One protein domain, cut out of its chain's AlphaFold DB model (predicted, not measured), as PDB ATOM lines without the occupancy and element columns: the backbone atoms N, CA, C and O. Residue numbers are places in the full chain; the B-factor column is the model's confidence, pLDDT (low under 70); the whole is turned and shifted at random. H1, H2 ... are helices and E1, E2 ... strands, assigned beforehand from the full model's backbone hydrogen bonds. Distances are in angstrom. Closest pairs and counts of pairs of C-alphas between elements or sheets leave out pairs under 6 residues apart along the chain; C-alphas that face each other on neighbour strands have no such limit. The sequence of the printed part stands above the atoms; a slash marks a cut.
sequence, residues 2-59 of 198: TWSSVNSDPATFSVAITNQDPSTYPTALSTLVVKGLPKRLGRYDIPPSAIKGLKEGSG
ATOM      1  N   THR A   2      33.028   8.031  32.299       94.06
ATOM      2  CA  THR A   2      32.629   9.281  31.627       94.06
ATOM      3  C   THR A   2      33.085   9.263  30.171       94.06
ATOM      4  O   THR A   2      34.150   8.717  29.880       94.06
ATOM      5  N   TRP A   3      32.302   9.845  29.263       93.62
ATOM      6  CA  TRP A   3      32.632   9.928  27.838       93.62
ATOM      7  C   TRP A   3      32.152  11.240  27.217       93.62
ATOM      8  O   TRP A   3      31.155  11.827  27.635       93.62
ATOM      9  N   SER A   4      32.837  11.659  26.158       92.38
ATOM     10  CA  SER A   4      32.384  12.697  25.234       92.38
ATOM     11  C   SER A   4      31.876  12.039  23.955       92.38
ATOM     12  O   SER A   4      32.570  11.193  23.397       92.38
ATOM     13  N   SER A   5      30.691  12.425  23.483       90.25
ATOM     14  CA  SER A   5      30.140  11.923  22.218       90.25
ATOM     15  C   SER A   5      30.243  12.956  21.104       90.25
ATOM     16  O   SER A   5      30.008  14.142  21.348       90.25
ATOM     17  N   VAL A   6      30.459  12.499  19.875       92.00
ATOM     18  CA  VAL A   6      30.362  13.312  18.657       92.00
ATOM     19  C   VAL A   6      29.083  12.998  17.873       92.00
ATOM     20  O   VAL A   6      28.305  12.092  18.198       92.00
ATOM     21  N   ASN A   7      28.802  13.788  16.834       90.69
ATOM     22  CA  ASN A   7      27.543  13.656  16.102       90.69
ATOM     23  C   ASN A   7      27.433  12.321  15.342       90.69
ATOM     24  O   ASN A   7      26.346  11.752  15.279       90.69
ATOM     25  N   SER A   8      28.556  11.799  14.839       91.19
ATOM     26  CA  SER A   8      28.642  10.518  14.125       91.19
ATOM     27  C   SER A   8      28.453   9.286  15.014       91.19
ATOM     28  O   SER A   8      28.268   8.192  14.489       91.19
ATOM     29  N   ASP A   9      28.484   9.441  16.342       91.31
ATOM     30  CA  ASP A   9      28.326   8.312  17.256       91.31
ATOM     31  C   ASP A   9      26.888   7.782  17.257       91.31
ATOM     32  O   ASP A   9      25.928   8.575  17.202       91.31
ATOM     33  N   PRO A  10      26.711   6.455  17.400       92.44
ATOM     34  CA  PRO A  10      25.393   5.849  17.471       92.44
ATOM     35  C   PRO A  10      24.593   6.397  18.656       92.44
ATOM     36  O   PRO A  10      25.139   6.775  19.692       92.44
ATOM     37  N   ALA A  11      23.264   6.422  18.518       93.56
ATOM     38  CA  ALA A  11      22.368   6.945  19.552       93.56
ATOM     39  C   ALA A  11      22.516   6.210  20.897       93.56
ATOM     40  O   ALA A  11      22.368   6.819  21.961       93.56
ATOM     41  N   THR A  12      22.832   4.918  20.831       95.00
ATOM     42  CA  THR A  12      23.087   4.054  21.979       95.00
ATOM     43  C   THR A  12      24.346   3.229  21.766       95.00
ATOM     44  O   THR A  12      24.667   2.885  20.630       95.00
ATOM     45  N   PHE A  13      25.001   2.826  22.845       94.88
ATOM     46  CA  PHE A  13      26.166   1.946  22.800       94.88
ATOM     47  C   PHE A  13      26.124   0.914  23.934       94.88
ATOM     48  O   PHE A  13      25.253   0.953  24.808       94.88
ATOM     49  N   SER A  14      27.055  -0.031  23.908       95.00
ATOM     50  CA  SER A  14      27.229  -1.036  24.960       95.00
ATOM     51  C   SER A  14      28.573  -0.848  25.656       95.00
ATOM     52  O   SER A  14      29.501  -0.305  25.063       95.00
ATOM     53  N   VAL A  15      28.692  -1.288  26.905       94.50
ATOM     54  CA  VAL A  15      29.949  -1.224  27.663       94.50
ATOM     55  C   VAL A  15      30.347  -2.626  28.079       94.50
ATOM     56  O   VAL A  15      29.530  -3.376  28.621       94.50
ATOM     57  N   ALA A  16      31.609  -2.963  27.842       93.69
ATOM     58  CA  ALA A  16      32.215  -4.207  28.279       93.69
ATOM     59  C   ALA A  16      33.537  -3.935  29.001       93.69
ATOM     60  O   ALA A  16      34.242  -2.982  28.674       93.69
ATOM     61  N   ILE A  17      33.876  -4.778  29.971       93.31
ATOM     62  CA  ILE A  17      35.178  -4.780  30.637       93.31
ATOM     63  C   ILE A  17      35.964  -5.965  30.098       93.31
ATOM     64  O   ILE A  17      35.458  -7.087  30.065       93.31
ATOM     65  N   THR A  18      37.194  -5.722  29.662       92.44
ATOM     66  CA  THR A  18      38.090  -6.757  29.149       92.44
ATOM     67  C   THR A  18      39.384  -6.764  29.938       92.44
ATOM     68  O   THR A  18      39.895  -5.708  30.290       92.44
ATOM     69  N   ASN A  19      39.911  -7.951  30.206       91.69
ATOM     70  CA  ASN A  19      41.223  -8.119  30.813       91.69
ATOM     71  C   ASN A  19      42.284  -8.351  29.727       91.69
ATOM     72  O   ASN A  19      42.196  -9.342  29.003       91.69
ATOM     73  N   GLN A  20      43.262  -7.456  29.604       86.88
ATOM     74  CA  GLN A  20      44.364  -7.572  28.639       86.88
ATOM     75  C   GLN A  20      45.648  -8.145  29.253       86.88
ATOM     76  O   GLN A  20      46.611  -8.397  28.530       86.88
ATOM     77  N   ASP A  21      45.684  -8.349  30.569       85.56
ATOM     78  CA  ASP A  21      46.868  -8.837  31.259       85.56
ATOM     79  C   ASP A  21      46.973 -10.372  31.147       85.56
ATOM     80  O   ASP A  21      46.076 -11.096  31.595       85.56
ATOM     81  N   PRO A  22      48.060 -10.903  30.553       80.94
ATOM     82  CA  PRO A  22      48.281 -12.344  30.445       80.94
ATOM     83  C   PRO A  22      48.545 -13.021  31.796       80.94
ATOM     84  O   PRO A  22      48.384 -14.236  31.903       80.94
ATOM     85  N   SER A  23      48.947 -12.269  32.822       81.19
ATOM     86  CA  SER A  23      49.200 -12.807  34.164       81.19
ATOM     87  C   SER A  23      47.931 -12.899  35.022       81.19
ATOM     88  O   SER A  23      47.845 -13.719  35.942       81.19
ATOM     89  N   THR A  24      46.901 -12.128  34.672       77.19
ATOM     90  CA  THR A  24      45.609 -12.122  35.356       77.19
ATOM     91  C   THR A  24      44.635 -13.034  34.600       77.19
ATOM     92  O   THR A  24      44.237 -12.746  33.476       77.19
ATOM     93  N   TYR A  25      44.233 -14.166  35.190       68.56
ATOM     94  CA  TYR A  25      43.281 -15.104  34.573       68.56
ATOM     95  C   TYR A  25      41.824 -14.787  34.968       68.56
ATOM     96  O   TYR A  25      41.576 -14.540  36.151       68.56
ATOM     97  N   PRO A  26      40.840 -14.888  34.050       68.56
ATOM     98  CA  PRO A  26      40.980 -15.221  32.629       68.56
ATOM     99  C   PRO A  26      41.415 -14.022  31.775       68.56
ATOM    100  O   PRO A  26      40.800 -12.954  31.804       68.56
ATOM    101  N   THR A  27      42.464 -14.230  30.983       77.25
ATOM    102  CA  THR A  27      42.964 -13.265  29.997       77.25
ATOM    103  C   THR A  27      42.000 -13.169  28.820       77.25
ATOM    104  O   THR A  27      41.398 -14.166  28.415       77.25
ATOM    105  N   ALA A  28      41.850 -11.971  28.264       74.50
ATOM    106  CA  ALA A  28      40.960 -11.647  27.152       74.50
ATOM    107  C   ALA A  28      39.466 -11.926  27.414       74.50
ATOM    108  O   ALA A  28      38.655 -11.867  26.486       74.50
ATOM    109  N   LEU A  29      39.065 -12.187  28.665       80.44
ATOM    110  CA  LEU A  29      37.651 -12.289  29.001       80.44
ATOM    111  C   LEU A  29      37.007 -10.911  28.847       80.44
ATOM    112  O   LEU A  29      37.351  -9.979  29.570       80.44
ATOM    113  N   SER A  30      36.051 -10.812  27.926       83.62
ATOM    114  CA  SER A  30      35.193  -9.642  27.774       83.62
ATOM    115  C   SER A  30      33.863  -9.896  28.472       83.62
ATOM    116  O   SER A  30      33.089 -10.772  28.081       83.62
ATOM    117  N   THR A  31      33.610  -9.137  29.531       88.19
ATOM    118  CA  THR A  31      32.362  -9.170  30.292       88.19
ATOM    119  C   THR A  31      31.504  -7.984  29.895       88.19
ATOM    120  O   THR A  31      31.920  -6.830  29.963       88.19
ATOM    121  N   LEU A  32      30.288  -8.264  29.442       90.62
ATOM    122  CA  LEU A  32      29.324  -7.228  29.106       90.62
ATOM    123  C   LEU A  32      28.738  -6.645  30.398       90.62
ATOM    124  O   LEU A  32      28.094  -7.362  31.159       90.62
ATOM    125  N   VAL A  33      28.917  -5.342  30.603       91.88
ATOM    126  CA  VAL A  33      28.421  -4.623  31.785       91.88
ATOM    127  C   VAL A  33      26.993  -4.147  31.566       91.88
ATOM    128  O   VAL A  33      26.127  -4.329  32.418       91.88
ATOM    129  N   VAL A  34      26.741  -3.512  30.423       92.06
ATOM    130  CA  VAL A  34      25.443  -2.907  30.110       92.06
ATOM    131  C   VAL A  34      25.278  -2.744  28.602       92.06
ATOM    132  O   VAL A  34      26.252  -2.565  27.867       92.06
ATOM    133  N   LYS A  35      24.030  -2.816  28.139       93.38
ATOM    134  CA  LYS A  35      23.635  -2.612  26.740       93.38
ATOM    135  C   LYS A  35      22.693  -1.429  26.614       93.38
ATOM    136  O   LYS A  35      21.874  -1.195  27.496       93.38
ATOM    137  N   GLY A  36      22.770  -0.751  25.473       92.19
ATOM    138  CA  GLY A  36      21.800   0.273  25.094       92.19
ATOM    139  C   GLY A  36      21.910   1.568  25.897       92.19
ATOM    140  O   GLY A  36      20.902   2.247  26.071       92.19
ATOM    141  N   LEU A  37      23.105   1.921  26.380       93.88
ATOM    142  CA  LEU A  37      23.330   3.195  27.061       93.88
ATOM    143  C   LEU A  37      23.141   4.364  26.084       93.88
ATOM    144  O   LEU A  37      23.819   4.397  25.055       93.88
ATOM    145  N   PRO A  38      22.254   5.331  26.383       93.81
ATOM    146  CA  PRO A  38      22.085   6.527  25.564       93.81
ATOM    147  C   PRO A  38      23.344   7.395  25.535       93.81
ATOM    148  O   PRO A  38      23.878   7.754  26.588       93.81
ATOM    149  N   LYS A  39      23.760   7.849  24.343       91.38
ATOM    150  CA  LYS A  39      24.965   8.691  24.210       91.38
ATOM    151  C   LYS A  39      24.909   9.992  25.014       91.38
ATOM    152  O   LYS A  39      25.934  10.458  25.498       91.38
ATOM    153  N   ARG A  40      23.697  10.530  25.197       91.62
ATOM    154  CA  ARG A  40      23.422  11.813  25.862       91.62
ATOM    155  C   ARG A  40      23.680  11.816  27.372       91.62
ATOM    156  O   ARG A  40      23.717  12.896  27.943       91.62
ATOM    157  N   LEU A  41      23.839  10.653  28.015       93.00
ATOM    158  CA  LEU A  41      24.101  10.590  29.458       93.00
ATOM    159  C   LEU A  41      25.478  11.157  29.831       93.00
ATOM    160  O   LEU A  41      25.618  11.723  30.909       93.00
ATOM    161  N   GLY A  42      26.500  10.974  28.986       91.69
ATOM    162  CA  GLY A  42      27.886  11.408  29.238       91.69
ATOM    163  C   GLY A  42      28.602  10.703  30.404       91.69
ATOM    164  O   GLY A  42      29.830  10.747  30.498       91.69
ATOM    165  N   ARG A  43      27.859  10.028  31.287       94.00
ATOM    166  CA  ARG A  43      28.353   9.302  32.455       94.00
ATOM    167  C   ARG A  43      27.522   8.048  32.713       94.00
ATOM    168  O   ARG A  43      26.312   8.026  32.504       94.00
ATOM    169  N   TYR A  44      28.190   7.017  33.216       93.69
ATOM    170  CA  TYR A  44      27.574   5.814  33.759       93.69
ATOM    171  C   TYR A  44      28.361   5.336  34.978       93.69
ATOM    172  O   TYR A  44      29.593   5.206  34.925       93.69
ATOM    173  N   ASP A  45      27.646   5.062  36.061       94.31
ATOM    174  CA  ASP A  45      28.210   4.467  37.264       94.31
ATOM    175  C   ASP A  45      28.110   2.946  37.142       94.31
ATOM    176  O   ASP A  45      27.032   2.383  36.954       94.31
ATOM    177  N   ILE A  46      29.264   2.280  37.168       91.00
ATOM    178  CA  ILE A  46      29.334   0.831  36.996       91.00
ATOM    179  C   ILE A  46      28.923   0.191  38.324       91.00
ATOM    180  O   ILE A  46      29.558   0.473  39.340       91.00
ATOM    181  N   PRO A  47      27.885  -0.664  38.346       90.19
ATOM    182  CA  PRO A  47      27.458  -1.291  39.585       90.19
ATOM    183  C   PRO A  47      28.536  -2.268  40.083       90.19
ATOM    184  O   PRO A  47      29.130  -2.977  39.262       90.19
ATOM    185  N   PRO A  48      28.743  -2.407  41.407       86.19
ATOM    186  CA  PRO A  48      29.711  -3.358  41.965       86.19
ATOM    187  C   PRO A  48      29.477  -4.801  41.493       86.19
ATOM    188  O   PRO A  48      30.411  -5.577  41.303       86.19
ATOM    189  N   SER A  49      28.220  -5.158  41.213       86.25
ATOM    190  CA  SER A  49      27.840  -6.467  40.676       86.25
ATOM    191  C   SER A  49      28.443  -6.781  39.305       86.25
ATOM    192  O   SER A  49      28.592  -7.953  38.986       86.25
ATOM    193  N   ALA A  50      28.779  -5.771  38.496       84.88
ATOM    194  CA  ALA A  50      29.430  -5.974  37.200       84.88
ATOM    195  C   ALA A  50      30.928  -6.296  37.334       84.88
ATOM    196  O   ALA A  50      31.516  -6.862  36.419       84.88
ATOM    197  N   ILE A  51      31.527  -5.945  38.474       85.31
ATOM    198  CA  ILE A  51      32.920  -6.258  38.810       85.31
ATOM    199  C   ILE A  51      32.994  -7.573  39.602       85.31
ATOM    200  O   ILE A  51      34.010  -8.269  39.587       85.31
ATOM    201  N   LYS A  52      31.893  -7.969  40.255       82.88
ATOM    202  CA  LYS A  52      31.786  -9.224  41.002       82.88
ATOM    203  C   LYS A  52      32.094 -10.424  40.098       82.88
ATOM    204  O   LYS A  52      31.364 -10.718  39.158       82.88
ATOM    205  N   GLY A  53      33.168 -11.143  40.425       80.44
ATOM    206  CA  GLY A  53      33.642 -12.307  39.669       80.44
ATOM    207  C   GLY A  53      34.830 -12.025  38.747       80.44
ATOM    208  O   GLY A  53      35.456 -12.976  38.282       80.44
ATOM    209  N   LEU A  54      35.201 -10.759  38.534       84.88
ATOM    210  CA  LEU A  54      36.506 -10.419  37.969       84.88
ATOM    211  C   LEU A  54      37.584 -10.660  39.026       84.88
ATOM    212  O   LEU A  54      37.383 -10.344  40.200       84.88
ATOM    213  N   LYS A  55      38.704 -11.261  38.623       86.25
ATOM    214  CA  LYS A  55      39.857 -11.466  39.501       86.25
ATOM    215  C   LYS A  55      40.495 -10.113  39.839       86.25
ATOM    216  O   LYS A  55      40.345  -9.145  39.104       86.25
ATOM    217  N   GLU A  56      41.193 -10.044  40.958       88.31
ATOM    218  CA  GLU A  56      42.108  -8.934  41.195       88.31
ATOM    219  C   GLU A  56      43.294  -9.008  40.248       88.31
ATOM    220  O   GLU A  56      43.758 -10.096  39.887       88.31
ATOM    221  N   GLY A  57      43.772  -7.839  39.847       87.06
ATOM    222  CA  GLY A  57      44.872  -7.731  38.910       87.06
ATOM    223  C   GLY A  57      44.829  -6.453  38.096       87.06
ATOM    224  O   GLY A  57      43.938  -5.608  38.235       87.06
ATOM    225  N   SER A  58      45.838  -6.317  37.246       89.56
ATOM    226  CA  SER A  58      46.044  -5.151  36.397       89.56
ATOM    227  C   SER A  58      45.562  -5.404  34.967       89.56
ATOM    228  O   SER A  58      45.161  -6.510  34.617       89.56
ATOM    229  N   GLY A  59      45.586  -4.371  34.124       89.81
ATOM    230  CA  GLY A  59      45.322  -4.520  32.689       89.81
ATOM    231  C   GLY A  59      43.848  -4.669  32.312       89.81
ATOM    232  O   GLY A  59      43.542  -5.051  31.180       89.81
TER     233      GLY A  59
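Overview. This is residues 2 to 59 of the 198 residues of an uncharacterized protein of Puccinia triticina (isolate 1-1 / race 1 (BBBD)) (UniProt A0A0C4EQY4). A long two-stranded hairpin, E1 and E2, makes the length; the rest of the printed part after it folds back along the hairpin as a loose strip with the short helix H1 and ends at E3, near the end of E1. The printed part has 58 residues, in the order E1, E2, H1, E3, with under half in named elements, mostly strand. It is loose, with a radius of gyration of the C-alphas of 13.4 A, and elongated, 39 by 22 by 15 A.

Along the chain. E1, residues 12 to 19, begins at C-alpha (23.087, 4.054, 21.979) and is 23.6 A long. E2, residues 30 to 38, is 20.9 A long and bends by 54 degrees at residue 33. H1 is residues 48 to 51. E3, residues 57 to 59, ends at C-alpha (45.322, -4.520, 32.689).

Arrangement. E1 and E2 are antiparallel at 161 degrees; N 17 and O 31 are within hydrogen-bond range at 2.8 A. The closest C-alphas of E2 and H1, Val 33 and Ala 50, are 5.7 A apart; those of E1 and E3, Asn 19 and Gly 59, 5.8 A. E3 pairs with no named strand. H1 is too short for an O i to N i+4 pair; its one O i to N i+3 pair is within range.

Size, cuts and confidence. The printed part has no cut. Residues 25 to 26 are under 70 in pLDDT.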